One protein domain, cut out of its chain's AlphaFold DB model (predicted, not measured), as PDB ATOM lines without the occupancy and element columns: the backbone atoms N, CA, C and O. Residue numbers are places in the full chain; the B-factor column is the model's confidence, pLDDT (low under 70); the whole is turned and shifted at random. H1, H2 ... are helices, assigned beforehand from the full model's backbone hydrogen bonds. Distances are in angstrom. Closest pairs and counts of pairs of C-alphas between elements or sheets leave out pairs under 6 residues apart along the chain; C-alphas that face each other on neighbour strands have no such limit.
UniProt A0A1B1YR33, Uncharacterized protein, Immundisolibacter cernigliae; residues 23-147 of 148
ATOM      1  N   VAL A  23     -16.895 -15.038 -52.341       90.81
ATOM      2  CA  VAL A  23     -18.271 -15.330 -51.923       90.81
ATOM      3  C   VAL A  23     -18.732 -16.685 -52.455       90.81
ATOM      4  O   VAL A  23     -19.235 -17.521 -51.708       90.81
ATOM      5  N   GLU A  24     -18.548 -16.916 -53.752       92.44
ATOM      6  CA  GLU A  24     -18.963 -18.153 -54.408       92.44
ATOM      7  C   GLU A  24     -18.122 -19.341 -53.932       92.44
ATOM      8  O   GLU A  24     -18.659 -20.390 -53.577       92.44
ATOM      9  N   THR A  25     -16.810 -19.128 -53.800       91.62
ATOM     10  CA  THR A  25     -15.881 -20.114 -53.238       91.62
ATOM     11  C   THR A  25     -16.300 -20.509 -51.821       91.62
ATOM     12  O   THR A  25     -16.461 -21.697 -51.540       91.62
ATOM     13  N   ALA A  26     -16.548 -19.533 -50.942       92.81
ATOM     14  CA  ALA A  26     -16.975 -19.778 -49.569       92.81
ATOM     15  C   ALA A  26     -18.311 -20.528 -49.511       92.81
ATOM     16  O   ALA A  26     -18.438 -21.483 -48.745       92.81
ATOM     17  N   THR A  27     -19.277 -20.161 -50.359       95.19
ATOM     18  CA  THR A  27     -20.579 -20.840 -50.442       95.19
ATOM     19  C   THR A  27     -20.411 -22.319 -50.767       95.19
ATOM     20  O   THR A  27     -20.959 -23.187 -50.080       95.19
ATOM     21  N   GLU A  28     -19.626 -22.641 -51.794       94.62
ATOM     22  CA  GLU A  28     -19.394 -24.032 -52.157       94.62
ATOM     23  C   GLU A  28     -18.622 -24.803 -51.078       94.62
ATOM     24  O   GLU A  28     -18.946 -25.956 -50.781       94.62
ATOM     25  N   GLU A  29     -17.599 -24.185 -50.484       95.06
ATOM     26  CA  GLU A  29     -16.801 -24.784 -49.416       95.06
ATOM     27  C   GLU A  29     -17.645 -25.070 -48.167       95.06
ATOM     28  O   GLU A  29     -17.526 -26.154 -47.590       95.06
ATOM     29  N   GLN A  30     -18.558 -24.174 -47.787       96.38
ATOM     30  CA  GLN A  30     -19.501 -24.378 -46.684       96.38
ATOM     31  C   GLN A  30     -20.480 -25.527 -46.977       96.38
ATOM     32  O   GLN A  30     -20.704 -26.385 -46.121       96.38
ATOM     33  N   ILE A  31     -21.019 -25.616 -48.200       96.94
ATOM     34  CA  ILE A  31     -21.905 -26.722 -48.613       96.94
ATOM     35  C   ILE A  31     -21.163 -28.068 -48.592       96.94
ATOM     36  O   ILE A  31     -21.704 -29.082 -48.125       96.94
ATOM     37  N   ARG A  32     -19.913 -28.097 -49.075       96.38
ATOM     38  CA  ARG A  32     -19.052 -29.290 -49.023       96.38
ATOM     39  C   ARG A  32     -18.732 -29.681 -47.581       96.38
ATOM     40  O   ARG A  32     -18.885 -30.850 -47.229       96.38
ATOM     41  N   THR A  33     -18.376 -28.709 -46.744       97.19
ATOM     42  CA  THR A  33     -18.096 -28.902 -45.313       97.19
ATOM     43  C   THR A  33     -19.304 -29.493 -44.595       97.19
ATOM     44  O   THR A  33     -19.173 -30.512 -43.922       97.19
ATOM     45  N   ALA A  34     -20.497 -28.936 -44.808       97.19
ATOM     46  CA  ALA A  34     -21.745 -29.450 -44.251       97.19
ATOM     47  C   ALA A  34     -22.047 -30.890 -44.691       97.19
ATOM     48  O   ALA A  34     -22.426 -31.735 -43.877       97.19
ATOM     49  N   SER A  35     -21.854 -31.189 -45.977       97.38
ATOM     50  CA  SER A  35     -22.071 -32.532 -46.523       97.38
ATOM     51  C   SER A  35     -21.113 -33.552 -45.911       97.38
ATOM     52  O   SER A  35     -21.548 -34.625 -45.488       97.38
ATOM     53  N   CYS A  36     -19.827 -33.207 -45.817       97.69
ATOM     54  CA  CYS A  36     -18.821 -34.008 -45.126       97.69
ATOM     55  C   CYS A  36     -19.194 -34.217 -43.656       97.69
ATOM     56  O   CYS A  36     -19.222 -35.359 -43.196       97.69
ATOM     57  N   ALA A  37     -19.561 -33.147 -42.942       97.00
ATOM     58  CA  ALA A  37     -19.888 -33.213 -41.525       97.00
ATOM     59  C   ALA A  37     -21.062 -34.162 -41.276       97.00
ATOM     60  O   ALA A  37     -20.967 -35.041 -40.423       97.00
ATOM     61  N   PHE A  38     -22.123 -34.080 -42.087       97.06
ATOM     62  CA  PHE A  38     -23.242 -35.017 -41.990       97.06
ATOM     63  C   PHE A  38     -22.821 -36.479 -42.155       97.06
ATOM     64  O   PHE A  38     -23.295 -37.339 -41.417       97.06
ATOM     65  N   MET A  39     -21.937 -36.771 -43.112       96.31
ATOM     66  CA  MET A  39     -21.445 -38.133 -43.341       96.31
ATOM     67  C   MET A  39     -20.516 -38.619 -42.225       96.31
ATOM     68  O   MET A  39     -20.537 -39.807 -41.906       96.31
ATOM     69  N   ALA A  40     -19.728 -37.716 -41.641       95.00
ATOM     70  CA  ALA A  40     -18.753 -38.016 -40.598       95.00
ATOM     71  C   ALA A  40     -19.375 -38.195 -39.202       95.00
ATOM     72  O   ALA A  40     -18.733 -38.774 -38.327       95.00
ATOM     73  N   MET A  41     -20.589 -37.688 -38.975       94.56
ATOM     74  CA  MET A  41     -21.320 -37.889 -37.721       94.56
ATOM     75  C   MET A  41     -21.730 -39.351 -37.528       94.56
ATOM     76  O   MET A  41     -22.009 -40.073 -38.490       94.56
ATOM     77  N   SER A  42     -21.844 -39.779 -36.274       93.62
ATOM     78  CA  SER A  42     -22.385 -41.083 -35.911       93.62
ATOM     79  C   SER A  42     -23.829 -41.260 -36.405       93.62
ATOM     80  O   SER A  42     -24.588 -40.302 -36.580       93.62
ATOM     81  N   LYS A  43     -24.250 -42.513 -36.626       93.62
ATOM     82  CA  LYS A  43     -25.641 -42.805 -37.015       93.62
ATOM     83  C   LYS A  43     -26.673 -42.283 -36.005       93.62
ATOM     84  O   LYS A  43     -27.647 -41.689 -36.465       93.62
ATOM     85  N   PRO A  44     -26.476 -42.419 -34.679       92.62
ATOM     86  CA  PRO A  44     -27.373 -41.814 -33.697       92.62
ATOM     87  C   PRO A  44     -27.511 -40.294 -33.844       92.62
ATOM     88  O   PRO A  44     -28.635 -39.795 -33.846       92.62
ATOM     89  N   ALA A  45     -26.406 -39.566 -34.045       91.56
ATOM     90  CA  ALA A  45     -26.441 -38.117 -34.254       91.56
ATOM     91  C   ALA A  45     -27.180 -37.743 -35.550       91.56
ATOM     92  O   ALA A  45     -28.092 -36.916 -35.522       91.56
ATOM     93  N   GLN A  46     -26.879 -38.421 -36.668       94.44
ATOM     94  CA  GLN A  46     -27.597 -38.233 -37.938       94.44
ATOM     95  C   GLN A  46     -29.110 -38.450 -37.768       94.44
ATOM     96  O   GLN A  46     -29.914 -37.631 -38.215       94.44
ATOM     97  N   SER A  47     -29.512 -39.544 -37.114       93.25
ATOM     98  CA  SER A  47     -30.919 -39.862 -36.861       93.25
ATOM     99  C   SER A  47     -31.595 -38.841 -35.948       93.25
ATOM    100  O   SER A  47     -32.754 -38.500 -36.186       93.25
ATOM    101  N   SER A  48     -30.886 -38.329 -34.939       92.44
ATOM    102  CA  SER A  48     -31.399 -37.281 -34.052       92.44
ATOM    103  C   SER A  48     -31.718 -36.003 -34.830       92.44
ATOM    104  O   SER A  48     -32.839 -35.502 -34.744       92.44
ATOM    105  N   LEU A  49     -30.788 -35.541 -35.676       93.88
ATOM    106  CA  LEU A  49     -30.973 -34.356 -36.522       93.88
ATOM    107  C   LEU A  49     -32.159 -34.506 -37.481       93.88
ATOM    108  O   LEU A  49     -32.986 -33.599 -37.602       93.88
ATOM    109  N   LEU A  50     -32.260 -35.658 -38.153       95.06
ATOM    110  CA  LEU A  50     -33.355 -35.947 -39.081       95.06
ATOM    111  C   LEU A  50     -34.710 -35.949 -38.362       95.06
ATOM    112  O   LEU A  50     -35.643 -35.291 -38.820       95.06
ATOM    113  N   ARG A  51     -34.809 -36.631 -37.214       93.75
ATOM    114  CA  ARG A  51     -36.046 -36.713 -36.423       93.75
ATOM    115  C   ARG A  51     -36.461 -35.352 -35.869       93.75
ATOM    116  O   ARG A  51     -37.631 -34.993 -35.968       93.75
ATOM    117  N   ALA A  52     -35.520 -34.587 -35.319       93.31
ATOM    118  CA  ALA A  52     -35.796 -33.251 -34.798       93.31
ATOM    119  C   ALA A  52     -36.276 -32.303 -35.908       93.31
ATOM    120  O   ALA A  52     -37.244 -31.564 -35.729       93.31
ATOM    121  N   THR A  53     -35.666 -32.385 -37.093       94.19
ATOM    122  CA  THR A  53     -36.088 -31.612 -38.270       94.19
ATOM    123  C   THR A  53     -37.480 -32.022 -38.744       94.19
ATOM    124  O   THR A  53     -38.319 -31.164 -39.014       94.19
ATOM    125  N   GLU A  54     -37.774 -33.321 -38.806       93.69
ATOM    126  CA  GLU A  54     -39.109 -33.816 -39.141       93.69
ATOM    127  C   GLU A  54     -40.170 -33.320 -38.146       93.69
ATOM    128  O   GLU A  54     -41.237 -32.851 -38.554       93.69
ATOM    129  N   GLN A  55     -39.879 -33.392 -36.846       91.31
ATOM    130  CA  GLN A  55     -40.782 -32.925 -35.799       91.31
ATOM    131  C   GLN A  55     -41.026 -31.419 -35.898       91.31
ATOM    132  O   GLN A  55     -42.183 -30.994 -35.835       91.31
ATOM    133  N   TYR A  56     -39.980 -30.622 -36.126       91.44
ATOM    134  CA  TYR A  56     -40.108 -29.184 -36.356       91.44
ATOM    135  C   TYR A  56     -41.015 -28.882 -37.554       91.44
ATOM    136  O   TYR A  56     -41.894 -28.026 -37.473       91.44
ATOM    137  N   LEU A  57     -40.879 -29.612 -38.666       89.75
ATOM    138  CA  LEU A  57     -41.731 -29.381 -39.835       89.75
ATOM    139  C   LEU A  57     -43.219 -29.603 -39.537       89.75
ATOM    140  O   LEU A  57     -44.040 -28.827 -40.041       89.75
ATOM    141  N   LYS A  58     -43.546 -30.602 -38.707       89.06
ATOM    142  CA  LYS A  58     -44.922 -30.950 -38.313       89.06
ATOM    143  C   LYS A  58     -45.501 -30.009 -37.257       89.06
ATOM    144  O   LYS A  58     -46.635 -29.568 -37.395       89.06
ATOM    145  N   SER A  59     -44.736 -29.720 -36.208       89.31
ATOM    146  CA  SER A  59     -45.226 -29.049 -34.992       89.31
ATOM    147  C   SER A  59     -44.855 -27.570 -34.896       89.31
ATOM    148  O   SER A  59     -45.452 -26.843 -34.110       89.31
ATOM    149  N   LYS A  60     -43.867 -27.128 -35.684       86.94
ATOM    150  CA  LYS A  60     -43.180 -25.832 -35.550       86.94
ATOM    151  C   LYS A  60     -42.468 -25.630 -34.206       86.94
ATOM    152  O   LYS A  60     -41.998 -24.527 -33.948       86.94
ATOM    153  N   ASP A  61     -42.324 -26.681 -33.398       81.25
ATOM    154  CA  ASP A  61     -41.526 -26.657 -32.174       81.25
ATOM    155  C   ASP A  61     -40.030 -26.620 -32.514       81.25
ATOM    156  O   ASP A  61     -39.474 -27.568 -33.077       81.25
ATOM    157  N   SER A  62     -39.390 -25.495 -32.203       84.88
ATOM    158  CA  SER A  62     -37.972 -25.260 -32.464       84.88
ATOM    159  C   SER A  62     -37.054 -25.779 -31.359       84.88
ATOM    160  O   SER A  62     -35.856 -25.891 -31.612       84.88
ATOM    161  N   VAL A  63     -37.571 -26.125 -30.172       84.44
ATOM    162  CA  VAL A  63     -36.741 -26.519 -29.019       84.44
ATOM    163  C   VAL A  63     -35.951 -27.780 -29.348       84.44
ATOM    164  O   VAL A  63     -34.722 -27.763 -29.340       84.44
ATOM    165  N   SER A  64     -36.652 -28.833 -29.776       81.19
ATOM    166  CA  SER A  64     -36.030 -30.113 -30.145       81.19
ATOM    167  C   SER A  64     -35.022 -29.970 -31.296       81.19
ATOM    168  O   SER A  64     -34.041 -30.708 -31.371       81.19
ATOM    169  N   LEU A  65     -35.255 -29.022 -32.214       85.19
ATOM    170  CA  LEU A  65     -34.347 -28.746 -33.328       85.19
ATOM    171  C   LEU A  65     -33.066 -28.059 -32.849       85.19
ATOM    172  O   LEU A  65     -31.981 -28.446 -33.275       85.19
ATOM    173  N   ILE A  66     -33.180 -27.063 -31.970       85.44
ATOM    174  CA  ILE A  66     -32.026 -26.357 -31.406       85.44
ATOM    175  C   ILE A  66     -31.162 -27.332 -30.607       85.44
ATOM    176  O   ILE A  66     -29.961 -27.410 -30.853       85.44
ATOM    177  N   GLU A  67     -31.769 -28.128 -29.727       84.88
ATOM    178  CA  GLU A  67     -31.056 -29.120 -28.916       84.88
ATOM    179  C   GLU A  67     -30.287 -30.125 -29.780       84.88
ATOM    180  O   GLU A  67     -29.126 -30.425 -29.504       84.88
ATOM    181  N   ALA A  68     -30.887 -30.597 -30.879       85.50
ATOM    182  CA  ALA A  68     -30.230 -31.535 -31.784       85.50
ATOM    183  C   ALA A  68     -29.009 -30.934 -32.505       85.50
ATOM    184  O   ALA A  68     -28.086 -31.676 -32.832       85.50
ATOM    185  N   PHE A  69     -28.990 -29.619 -32.752       85.44
ATOM    186  CA  PHE A  69     -27.858 -28.921 -33.374       85.44
ATOM    187  C   PHE A  69     -26.802 -28.441 -32.372       85.44
ATOM    188  O   PHE A  69     -25.669 -28.201 -32.777       85.44
ATOM    189  N   GLN A  70     -27.149 -28.323 -31.089       78.69
ATOM    190  CA  GLN A  70     -26.218 -27.928 -30.026       78.69
ATOM    191  C   GLN A  70     -25.442 -29.096 -29.408       78.69
ATOM    192  O   GLN A  70     -24.609 -28.875 -28.534       78.69
ATOM    193  N   ILE A  71     -25.672 -30.334 -29.855       76.50
ATOM    194  CA  ILE A  71     -24.821 -31.458 -29.455       76.50
ATOM    195  C   ILE A  71     -23.388 -31.215 -29.940       76.50
ATOM    196  O   ILE A  71     -23.189 -30.843 -31.097       76.50
ATOM    197  N   ASP A  72     -22.393 -31.511 -29.100       77.25
ATOM    198  CA  ASP A  72     -20.965 -31.327 -29.413       77.25
ATOM    199  C   ASP A  72     -20.541 -31.990 -30.732       77.25
ATOM    200  O   ASP A  72     -19.556 -31.608 -31.364       77.25
ATOM    201  N   GLU A  73     -21.271 -33.010 -31.179       85.56
ATOM    202  CA  GLU A  73     -20.943 -33.752 -32.388       85.56
ATOM    203  C   GLU A  73     -21.068 -32.917 -33.676       85.56
ATOM    204  O   GLU A  73     -20.276 -33.128 -34.596       85.56
ATOM    205  N   VAL A  74     -21.974 -31.932 -33.733       91.12
ATOM    206  CA  VAL A  74     -22.115 -31.027 -34.890       91.12
ATOM    207  C   VAL A  74     -20.897 -30.107 -35.060       91.12
ATOM    208  O   VAL A  74     -20.249 -30.203 -36.110       91.12
ATOM    209  N   PRO A  75     -20.517 -29.258 -34.080       90.81
ATOM    210  CA  PRO A  75     -19.338 -28.406 -34.210       90.81
ATOM    211  C   PRO A  75     -18.056 -29.233 -34.378       90.81
ATOM    212  O   PRO A  75     -17.210 -28.881 -35.198       90.81
ATOM    213  N   ASN A  76     -17.938 -30.387 -33.711       91.69
ATOM    214  CA  ASN A  76     -16.785 -31.276 -33.886       91.69
ATOM    215  C   ASN A  76     -16.684 -31.849 -35.310       91.69
ATOM    216  O   ASN A  76     -15.585 -31.947 -35.861       91.69
ATOM    217  N   ALA A  77     -17.803 -32.260 -35.915       94.00
ATOM    218  CA  ALA A  77     -17.812 -32.765 -37.286       94.00
ATOM    219  C   ALA A  77     -17.525 -31.654 -38.306       94.00
ATOM    220  O   ALA A  77     -16.762 -31.880 -39.246       94.00
ATOM    221  N   LEU A  78     -18.086 -30.457 -38.101       94.38
ATOM    222  CA  LEU A  78     -17.799 -29.284 -38.929       94.38
ATOM    223  C   LEU A  78     -16.317 -28.904 -38.865       94.38
ATOM    224  O   LEU A  78     -15.716 -28.713 -39.918       94.38
ATOM    225  N   GLY A  79     -15.715 -28.882 -37.670       91.69
ATOM    226  CA  GLY A  79     -14.287 -28.609 -37.477       91.69
ATOM    227  C   GLY A  79     -13.409 -29.514 -38.337       91.69
ATOM    228  O   GLY A  79     -12.705 -29.036 -39.223       91.69
ATOM    229  N   ARG A  80     -13.556 -30.836 -38.179       91.31
ATOM    230  CA  ARG A  80     -12.772 -31.823 -38.946       91.31
ATOM    231  C   ARG A  80     -12.944 -31.695 -40.461       91.31
ATOM    232  O   ARG A  80     -12.004 -31.932 -41.212       91.31
ATOM    233  N   CYS A  81     -14.151 -31.379 -40.924       94.94
ATOM    234  CA  CYS A  81     -14.432 -31.259 -42.352       94.94
ATOM    235  C   CYS A  81     -13.968 -29.921 -42.938       94.94
ATOM    236  O   CYS A  81     -13.618 -29.872 -44.119       94.94
ATOM    237  N   SER A  82     -13.932 -28.855 -42.135       90.38
ATOM    238  CA  SER A  82     -13.449 -27.542 -42.567       90.38
ATOM    239  C   SER A  82     -11.957 -27.568 -42.911       90.38
ATOM    240  O   SER A  82     -11.574 -27.005 -43.932       90.38
ATOM    241  N   ASP A  83     -11.144 -28.346 -42.187       83.50
ATOM    242  CA  ASP A  83      -9.710 -28.525 -42.476       83.50
ATOM    243  C   ASP A  83      -9.440 -29.047 -43.900       83.50
ATOM    244  O   ASP A  83      -8.402 -28.763 -44.502       83.50
ATOM    245  N   VAL A  84     -10.384 -29.815 -44.453       85.50
ATOM    246  CA  VAL A  84     -10.285 -30.412 -45.792       85.50
ATOM    247  C   VAL A  84     -10.954 -29.533 -46.846       85.50
ATOM    248  O   VAL A  84     -10.448 -29.406 -47.962       85.50
ATOM    249  N   HIS A  85     -12.110 -28.957 -46.519       90.75
ATOM    250  CA  HIS A  85     -12.996 -28.337 -47.501       90.75
ATOM    251  C   HIS A  85     -12.967 -26.810 -47.527       90.75
ATOM    252  O   HIS A  85     -13.446 -26.262 -48.511       90.75
ATOM    253  N   ALA A  86     -12.392 -26.136 -46.528       85.00
ATOM    254  CA  ALA A  86     -12.281 -24.675 -46.451       85.00
ATOM    255  C   ALA A  86     -10.933 -24.146 -46.983       85.00
ATOM    256  O   ALA A  86     -10.417 -23.115 -46.537       85.00
ATOM    257  N   ALA A  87     -10.305 -24.903 -47.887       78.00
ATOM    258  CA  ALA A  87      -8.904 -24.750 -48.251       78.00
ATOM    259  C   ALA A  87      -8.574 -23.387 -48.870       78.00
ATOM    260  O   ALA A  87      -7.441 -22.931 -48.724       78.00
ATOM    261  N   MET A  88      -9.516 -22.748 -49.562       78.00
ATOM    262  CA  MET A  88      -9.318 -21.430 -50.158       78.00
ATOM    263  C   MET A  88      -9.775 -20.324 -49.212       78.00
ATOM    264  O   MET A  88      -9.004 -19.395 -48.967       78.00
ATOM    265  N   THR A  89     -10.969 -20.442 -48.628       78.12
ATOM    266  CA  THR A  89     -11.533 -19.386 -47.774       78.12
ATOM    267  C   THR A  89     -10.692 -19.172 -46.518       78.12
ATOM    268  O   THR A  89     -10.276 -18.045 -46.248       78.12
ATOM    269  N   MET A  90     -10.331 -20.240 -45.798       75.81
ATOM    270  CA  MET A  90      -9.558 -20.108 -44.555       75.81
ATOM    271  C   MET A  90      -8.084 -19.757 -44.787       75.81
ATOM    272  O   MET A  90      -7.486 -19.064 -43.964       75.81
ATOM    273  N   LYS A  91      -7.479 -20.171 -45.911       69.12
ATOM    274  CA  LYS A  91      -6.095 -19.773 -46.242       69.12
ATOM    275  C   LYS A  91      -5.994 -18.315 -46.681       69.12
ATOM    276  O   LYS A  91      -4.988 -17.672 -46.397       69.12
ATOM    277  N   ALA A  92      -7.007 -17.795 -47.373       66.12
ATOM    278  CA  ALA A  92      -7.041 -16.403 -47.812       66.12
ATOM    279  C   ALA A  92      -7.432 -15.427 -46.686       66.12
ATOM    280  O   ALA A  92      -7.132 -14.236 -46.776       66.12
ATOM    281  N   ARG A  93      -8.107 -15.915 -45.637       66.50
ATOM    282  CA  ARG A  93      -8.704 -15.094 -44.575       66.50
ATOM    283  C   ARG A  93      -8.433 -15.695 -43.181       66.50
ATOM    284  O   ARG A  93      -9.307 -16.339 -42.608       66.50
ATOM    285  N   PRO A  94      -7.243 -15.481 -42.591       65.81
ATOM    286  CA  PRO A  94      -6.861 -16.111 -41.323       65.81
ATOM    287  C   PRO A  94      -7.452 -15.424 -40.079       65.81
ATOM    288  O   PRO A  94      -7.023 -15.710 -38.962       65.81
ATOM    289  N   SER A  95      -8.376 -14.467 -40.230       82.31
ATOM    290  CA  SER A  95      -8.937 -13.779 -39.068       82.31
ATOM    291  C   SER A  95      -9.932 -14.688 -38.341       82.31
ATOM    292  O   SER A  95     -10.738 -15.376 -38.967       82.31
ATOM    293  N   ASN A  96      -9.929 -14.650 -37.005       82.38
ATOM    294  CA  ASN A  96     -10.891 -15.411 -36.195       82.38
ATOM    295  C   ASN A  96     -12.350 -15.078 -36.552       82.38
ATOM    296  O   ASN A  96     -13.229 -15.918 -36.392       82.38
ATOM    297  N   ARG A  97     -12.607 -13.856 -37.040       85.50
ATOM    298  CA  ARG A  97     -13.929 -13.420 -37.495       85.50
ATOM    299  C   ARG A  97     -14.359 -14.181 -38.749       85.50
ATOM    300  O   ARG A  97     -15.466 -14.700 -38.776       85.50
ATOM    301  N   ASP A  98     -13.484 -14.275 -39.744       84.12
ATOM    302  CA  ASP A  98     -13.778 -14.963 -41.007       84.12
ATOM    303  C   ASP A  98     -13.926 -16.473 -40.795       84.12
ATOM    304  O   ASP A  98     -14.825 -17.101 -41.347       84.12
ATOM    305  N   VAL A  99     -13.101 -17.041 -39.910       85.50
ATOM    306  CA  VAL A  99     -13.240 -18.431 -39.456       85.50
ATOM    307  C   VAL A  99     -14.607 -18.651 -38.802       85.50
ATOM    308  O   VAL A  99     -15.299 -19.602 -39.155       85.50
ATOM    309  N   GLY A 100     -15.029 -17.756 -37.902       88.75
ATOM    310  CA  GLY A 100     -16.357 -17.806 -37.282       88.75
ATOM    311  C   GLY A 100     -17.489 -17.773 -38.312       88.75
ATOM    312  O   GLY A 100     -18.350 -18.649 -38.302       88.75
ATOM    313  N   HIS A 101     -17.438 -16.840 -39.267       91.75
ATOM    314  CA  HIS A 101     -18.437 -16.744 -40.341       91.75
ATOM    315  C   HIS A 101     -18.477 -17.993 -41.217       91.75
ATOM    316  O   HIS A 101     -19.551 -18.444 -41.620       91.75
ATOM    317  N   PHE A 102     -17.319 -18.596 -41.493       92.88
ATOM    318  CA  PHE A 102     -17.258 -19.852 -42.226       92.88
ATOM    319  C   PHE A 102     -17.986 -20.983 -41.488       92.88
ATOM    320  O   PHE A 102     -18.752 -21.726 -42.112       92.88
ATOM    321  N   PHE A 103     -17.776 -21.108 -40.175       92.38
ATOM    322  CA  PHE A 103     -18.466 -22.101 -39.351       92.38
ATOM    323  C   PHE A 103     -19.974 -21.854 -39.302       92.38
ATOM    324  O   PHE A 103     -20.736 -22.786 -39.565       92.38
ATOM    325  N   ASP A 104     -20.401 -20.611 -39.083       92.75
ATOM    326  CA  ASP A 104     -21.817 -20.231 -39.069       92.75
ATOM    327  C   ASP A 104     -22.506 -20.564 -40.401       92.75
ATOM    328  O   ASP A 104     -23.596 -21.148 -40.431       92.75
ATOM    329  N   GLY A 105     -21.862 -20.238 -41.525       94.94
ATOM    330  CA  GLY A 105     -22.355 -20.582 -42.857       94.94
ATOM    331  C   GLY A 105     -22.408 -22.094 -43.094       94.94
ATOM    332  O   GLY A 105     -23.394 -22.609 -43.624       94.94
ATOM    333  N   SER A 106     -21.399 -22.836 -42.632       96.25
ATOM    334  CA  SER A 106     -21.362 -24.300 -42.749       96.25
ATOM    335  C   SER A 106     -22.441 -24.980 -41.901       96.25
ATOM    336  O   SER A 106     -23.071 -25.941 -42.347       96.25
ATOM    337  N   GLU A 107     -22.726 -24.475 -40.700       95.25
ATOM    338  CA  GLU A 107     -23.820 -24.975 -39.866       95.25
ATOM    339  C   GLU A 107     -25.188 -24.692 -40.505       95.25
ATOM    340  O   GLU A 107     -26.059 -25.568 -40.552       95.25
ATOM    341  N   ARG A 108     -25.382 -23.496 -41.080       93.50
ATOM    342  CA  ARG A 108     -26.589 -23.157 -41.856       93.50
ATOM    343  C   ARG A 108     -26.764 -24.088 -43.054       93.50
ATOM    344  O   ARG A 108     -27.862 -24.607 -43.268       93.50
ATOM    345  N   ALA A 109     -25.688 -24.354 -43.792       96.25
ATOM    346  CA  ALA A 109     -25.688 -25.309 -44.894       96.25
ATOM    347  C   ALA A 109     -26.067 -26.724 -44.416       96.25
ATOM    348  O   ALA A 109     -26.864 -27.402 -45.068       96.25
ATOM    349  N   LEU A 110     -25.580 -27.155 -43.247       96.25
ATOM    350  CA  LEU A 110     -25.934 -28.444 -42.646       96.25
ATOM    351  C   LEU A 110     -27.420 -28.518 -42.274       96.25
ATOM    352  O   LEU A 110     -28.076 -29.510 -42.593       96.25
ATOM    353  N   ARG A 111     -27.983 -27.471 -41.661       93.25
ATOM    354  CA  ARG A 111     -29.427 -27.390 -41.357       93.25
ATOM    355  C   ARG A 111     -30.278 -27.577 -42.609       93.25
ATOM    356  O   ARG A 111     -31.236 -28.351 -42.610       93.25
ATOM    357  N   LEU A 112     -29.895 -26.914 -43.694       93.44
ATOM    358  CA  LEU A 112     -30.604 -26.986 -44.968       93.44
ATOM    359  C   LEU A 112     -30.424 -28.340 -45.670       93.44
ATOM    360  O   LEU A 112     -31.379 -28.867 -46.239       93.44
ATOM    361  N   LEU A 113     -29.250 -28.964 -45.549       95.56
ATOM    362  CA  LEU A 113     -29.013 -30.332 -46.013       95.56
ATOM    363  C   LEU A 113     -29.895 -31.351 -45.274       95.56
ATOM    364  O   LEU A 113     -30.445 -32.264 -45.893       95.56
ATOM    365  N   VAL A 114     -30.042 -31.218 -43.954       95.81
ATOM    366  CA  VAL A 114     -30.912 -32.099 -43.158       95.81
ATOM    367  C   VAL A 114     -32.376 -31.902 -43.564       95.81
ATOM    368  O   VAL A 114     -33.087 -32.889 -43.759       95.81
ATOM    369  N   LEU A 115     -32.806 -30.657 -43.798       94.38
ATOM    370  CA  LEU A 115     -34.128 -30.348 -44.347       94.38
ATOM    371  C   LEU A 115     -34.358 -31.008 -45.716       94.38
ATOM    372  O   LEU A 115     -35.400 -31.630 -45.925       94.38
ATOM    373  N   GLU A 116     -33.388 -30.924 -46.633       95.56
ATOM    374  CA  GLU A 116     -33.447 -31.601 -47.935       95.56
ATOM    375  C   GLU A 116     -33.633 -33.116 -47.763       95.56
ATOM    376  O   GLU A 116     -34.486 -33.724 -48.413       95.56
ATOM    377  N   LYS A 117     -32.858 -33.737 -46.866       96.12
ATOM    378  CA  LYS A 117     -32.941 -35.179 -46.594       96.12
ATOM    379  C   LYS A 117     -34.312 -35.577 -46.056       96.12
ATOM    380  O   LYS A 117     -34.881 -36.545 -46.554       96.12
ATOM    381  N   VAL A 118     -34.866 -34.821 -45.108       96.38
ATOM    382  CA  VAL A 118     -36.220 -35.070 -44.589       96.38
ATOM    383  C   VAL A 118     -37.264 -34.925 -45.699       96.38
ATOM    384  O   VAL A 118     -38.095 -35.815 -45.875       96.38
ATOM    385  N   ALA A 119     -37.183 -33.872 -46.516       94.75
ATOM    386  CA  ALA A 119     -38.102 -33.678 -47.636       94.75
ATOM    387  C   ALA A 119     -38.072 -34.866 -48.616       94.75
ATOM    388  O   ALA A 119     -39.124 -35.360 -49.021       94.75
ATOM    389  N   ARG A 120     -36.881 -35.395 -48.933       95.50
ATOM    390  CA  ARG A 120     -36.745 -36.608 -49.759       95.50
ATOM    391  C   ARG A 120     -37.431 -37.814 -49.126       95.50
ATOM    392  O   ARG A 120     -38.140 -38.531 -49.825       95.50
ATOM    393  N   THR A 121     -37.256 -38.034 -47.821       94.25
ATOM    394  CA  THR A 121     -37.902 -39.163 -47.124       94.25
ATOM    395  C   THR A 121     -39.425 -39.050 -47.072       94.25
ATOM    396  O   THR A 121     -40.107 -40.065 -47.003       94.25
ATOM    397  N   GLN A 122     -39.961 -37.832 -47.172       94.00
ATOM    398  CA  GLN A 122     -41.398 -37.560 -47.226       94.00
ATOM    399  C   GLN A 122     -41.967 -37.575 -48.655       94.00
ATOM    400  O   GLN A 122     -43.137 -37.260 -48.850       94.00
ATOM    401  N   GLY A 123     -41.164 -37.941 -49.659       94.75
ATOM    402  CA  GLY A 123     -41.624 -38.062 -51.043       94.75
ATOM    403  C   GLY A 123     -41.674 -36.745 -51.819       94.75
ATOM    404  O   GLY A 123     -42.373 -36.673 -52.828       94.75
ATOM    405  N   ALA A 124     -40.937 -35.713 -51.391       94.56
ATOM    406  CA  ALA A 124     -40.828 -34.473 -52.157       94.56
ATOM    407  C   ALA A 124     -40.297 -34.736 -53.577       94.56
ATOM    408  O   ALA A 124     -39.347 -35.496 -53.795       94.56
ATOM    409  N   SER A 125     -40.898 -34.066 -54.554       96.19
ATOM    410  CA  SER A 125     -40.533 -34.166 -55.962       96.19
ATOM    411  C   SER A 125     -39.137 -33.601 -56.236       96.19
ATOM    412  O   SER A 125     -38.634 -32.725 -55.530       96.19
ATOM    413  N   ALA A 126     -38.521 -34.019 -57.346       95.31
ATOM    414  CA  ALA A 126     -37.234 -33.472 -57.781       95.31
ATOM    415  C   ALA A 126     -37.256 -31.936 -57.929       95.31
ATOM    416  O   ALA A 126     -36.261 -31.276 -57.632       95.31
ATOM    417  N   LYS A 127     -38.398 -31.361 -58.334       96.81
ATOM    418  CA  LYS A 127     -38.597 -29.910 -58.446       96.81
ATOM    419  C   LYS A 127     -38.563 -29.223 -57.078       96.81
ATOM    420  O   LYS A 127     -37.936 -28.176 -56.940       96.81
ATOM    421  N   GLU A 128     -39.218 -29.801 -56.076       94.25
ATOM    422  CA  GLU A 128     -39.208 -29.275 -54.705       94.25
ATOM    423  C   GLU A 128     -37.820 -29.377 -54.084       94.25
ATOM    424  O   GLU A 128     -37.338 -28.409 -53.500       94.25
ATOM    425  N   ILE A 129     -37.134 -30.501 -54.292       95.12
ATOM    426  CA  ILE A 129     -35.760 -30.661 -53.826       95.12
ATOM    427  C   ILE A 129     -34.818 -29.664 -54.503       95.12
ATOM    428  O   ILE A 129     -34.015 -29.029 -53.822       95.12
ATOM    429  N   LYS A 130     -34.937 -29.467 -55.823       94.62
ATOM    430  CA  LYS A 130     -34.158 -28.443 -56.529       94.62
ATOM    431  C   LYS A 130     -34.399 -27.063 -55.913       94.62
ATOM    432  O   LYS A 130     -33.437 -26.377 -55.603       94.62
ATOM    433  N   LYS A 131     -35.656 -26.700 -55.641       94.50
ATOM    434  CA  LYS A 131     -36.004 -25.424 -55.000       94.50
ATOM    435  C   LYS A 131     -35.361 -25.259 -53.617       94.50
ATOM    436  O   LYS A 131     -34.948 -24.156 -53.283       94.50
ATOM    437  N   ILE A 132     -35.279 -26.321 -52.810       91.75
ATOM    438  CA  ILE A 132     -34.583 -26.280 -51.509       91.75
ATOM    439  C   ILE A 132     -33.089 -26.012 -51.713       91.75
ATOM    440  O   ILE A 132     -32.527 -25.149 -51.043       91.75
ATOM    441  N   LYS A 133     -32.458 -26.715 -52.658       92.88
ATOM    442  CA  LYS A 133     -31.034 -26.544 -52.967       92.88
ATOM    443  C   LYS A 133     -30.717 -25.156 -53.521       92.88
ATOM    444  O   LYS A 133     -29.768 -24.541 -53.054       92.88
ATOM    445  N   ASP A 134     -31.528 -24.656 -54.452       94.44
ATOM    446  CA  ASP A 134     -31.373 -23.316 -55.027       94.44
ATOM    447  C   ASP A 134     -31.465 -22.256 -53.918       94.44
ATOM    448  O   ASP A 134     -30.552 -21.459 -53.752       94.44
ATOM    449  N   LYS A 135     -32.494 -22.332 -53.059       91.25
ATOM    450  CA  LYS A 135     -32.638 -21.425 -51.906       91.25
ATOM    451  C   LYS A 135     -31.490 -21.520 -50.908       91.25
ATOM    452  O   LYS A 135     -31.153 -20.530 -50.268       91.25
ATOM    453  N   THR A 136     -30.932 -22.715 -50.731       91.06
ATOM    454  CA  THR A 136     -29.767 -22.922 -49.865       91.06
ATOM    455  C   THR A 136     -28.559 -22.197 -50.423       91.06
ATOM    456  O   THR A 136     -27.896 -21.468 -49.695       91.06
ATOM    457  N   TYR A 137     -28.315 -22.366 -51.719       94.56
ATOM    458  CA  TYR A 137     -27.226 -21.702 -52.410       94.56
ATOM    459  C   TYR A 137     -27.392 -20.180 -52.383       94.56
ATOM    460  O   TYR A 137     -26.489 -19.484 -51.940       94.56
ATOM    461  N   GLU A 138     -28.561 -19.664 -52.768       95.12
ATOM    462  CA  GLU A 138     -28.872 -18.227 -52.761       95.12
ATOM    463  C   GLU A 138     -28.729 -17.609 -51.364       95.12
ATOM    464  O   GLU A 138     -28.112 -16.559 -51.212       95.12
ATOM    465  N   GLY A 139     -29.254 -18.272 -50.329       94.25
ATOM    466  CA  GLY A 139     -29.161 -17.775 -48.955       94.25
ATOM    467  C   GLY A 139     -27.731 -17.757 -48.413       94.25
ATOM    468  O   GLY A 139     -27.371 -16.843 -47.673       94.25
ATOM    469  N   LEU A 140     -26.906 -18.742 -48.781       95.75
ATOM    470  CA  LEU A 140     -25.487 -18.766 -48.415       95.75
ATOM    471  C   LEU A 140     -24.674 -17.745 -49.210       95.75
ATOM    472  O   LEU A 140     -23.824 -17.089 -48.622       95.75
ATOM    473  N   MET A 141     -24.969 -17.562 -50.499       95.69
ATOM    474  CA  MET A 141     -24.376 -16.498 -51.311       95.69
ATOM    475  C   MET A 141     -24.629 -15.137 -50.671       95.69
ATOM    476  O   MET A 141     -23.671 -14.434 -50.377       95.69
ATOM    477  N   GLN A 142     -25.887 -14.810 -50.357       95.12
ATOM    478  CA  GLN A 142     -26.231 -13.548 -49.700       95.12
ATOM    479  C   GLN A 142     -25.514 -13.393 -48.350       95.12
ATOM    480  O   GLN A 142     -24.936 -12.347 -48.069       95.12
ATOM    481  N   PHE A 143     -25.504 -14.445 -47.523       93.94
ATOM    482  CA  PHE A 143     -24.764 -14.431 -46.262       93.94
ATOM    483  C   PHE A 143     -23.274 -14.142 -46.490       93.94
ATOM    484  O   PHE A 143     -22.693 -13.323 -45.789       93.94
ATOM    485  N   ASN A 144     -22.651 -14.769 -47.482       93.06
ATOM    486  CA  ASN A 144     -21.234 -14.589 -47.766       93.06
ATOM    487  C   ASN A 144     -20.921 -13.217 -48.390       93.06
ATOM    488  O   ASN A 144     -19.864 -12.674 -48.091       93.06
ATOM    489  N   GLU A 145     -21.824 -12.623 -49.176       92.62
ATOM    490  CA  GLU A 145     -21.694 -11.241 -49.679       92.62
ATOM    491  C   GLU A 145     -21.670 -10.209 -48.544       92.62
ATOM    492  O   GLU A 145     -20.993  -9.189 -48.638       92.62
ATOM    493  N   GLU A 146     -22.395 -10.465 -47.453       89.69
ATOM    494  CA  GLU A 146     -22.420  -9.580 -46.282       89.69
ATOM    495  C   GLU A 146     -21.138  -9.679 -45.433       89.69
ATOM    496  O   GLU A 146     -20.830  -8.766 -44.658       89.69
ATOM    497  N   HIS A 147     -20.393 -10.782 -45.553       86.56
ATOM    498  CA  HIS A 147     -19.304 -11.122 -44.637       86.56
ATOM    499  C   HIS A 147     -17.906 -11.153 -45.280       86.56
ATOM    500  O   HIS A 147     -16.933 -11.023 -44.531       86.56
TER     501      HIS A 147
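AT A GLANCE: This is residues 23 to 147 of the 148 residues of an uncharacterized protein of Immundisolibacter cernigliae (UniProt A0A1B1YR33). A long helix, H6, runs through the middle of a helical body, and H7 folds back along it as a helical hairpin. H1 crosses H6 steeply, H4 packs on both H1 and H6, and the short helical hairpin of H2 and H3 packs on the later half of H6 through H2, while little H5 sits near the beginning of H6. The printed part has 125 residues, with seven named helices, H1 to H7 in chain order, and no named strand; the class is all helix. It is compact, with a radius of gyration of the C-alphas of 14.4 A, and rounded, with spans of 41 by 32 by 22 A.

IN THESE COORDINATES: H6, residues 96 to 121, is the longest helix, 37.6 A from C-alpha 96 at (-10.891, -15.411, -36.195) to C-alpha 121. H7 is residues 126 to 147, 31.5 A, ending with C-alpha 147 at (-19.304, -11.122, -44.637). H1 is residues 23 to 40, 25.4 A, beginning with C-alpha 23 at (-18.271, -15.330, -51.923). H2 is residues 43 to 59, 24.0 A, and H4 is residues 73 to 85, 17.9 A. H3, residues 63 to 69, and H5, residues 89 to 92, are shorter.

HOW THE PARTS SIT: H6 is the hub, touching H1, H2, H4, H5 and H7. H6 and H7 run opposite ways at a shallow tilt of 10 degrees; their closest C-alphas, of Glu 116 and Ile 129, are 6.4 A apart. H1 touches residues 102 to 113 of H6 at a steep tilt of 60 degrees, the same way, with the C-alphas of Gln 30 and Ser 106 closest at 4.4 A. H1 and H4 touch at a steep tilt of 53 degrees, opposite ways; the C-alphas of Ala 37 and Ala 77 are closest, 4.7 A. H4, with residues 75 to 79 alone, touches H6 about perpendicular at 71 degrees, only just past steep; the C-alphas of Leu 78 and Ser 106 are closest at 7.2 A. H2, with residues 49 to 54 alone, touches H6 about perpendicular at 73 degrees, Leu 50 and Val 114 having the closest C-alphas, 6.1 A. H2 and H3 form a hairpin at 30 degrees, with the C-alphas of Ala 52 and Leu 65 closest, 5.0 A. H5 only just touches H6, with 3 pairs of C-alphas within 8 A, Met 90 and Val 99 closest at 6.5 A. Residues 23 to 27 of H1 touch H7, the C-alphas of Val 23 and Asn 144 being closest, 5.2 A. The helix packing is mostly crossed, with 2 of 7 tilted pairs that touch at a shallow tilt. H3 and H7 are apart, for instance. Every O i to N i+4 pair is within hydrogen-bond range in H1, H2, H3, H6 and H7; H4 has 8 of 9, and H5 is too short for such a pair.

THE WHOLE: The C-alphas farthest apart, of Ser 95 and Gly 123, are 42.4 A apart. The printed part has no cut, and its six links are tight. The mean pLDDT of the printed part is 90.6; residues 91 to 94 are under 70.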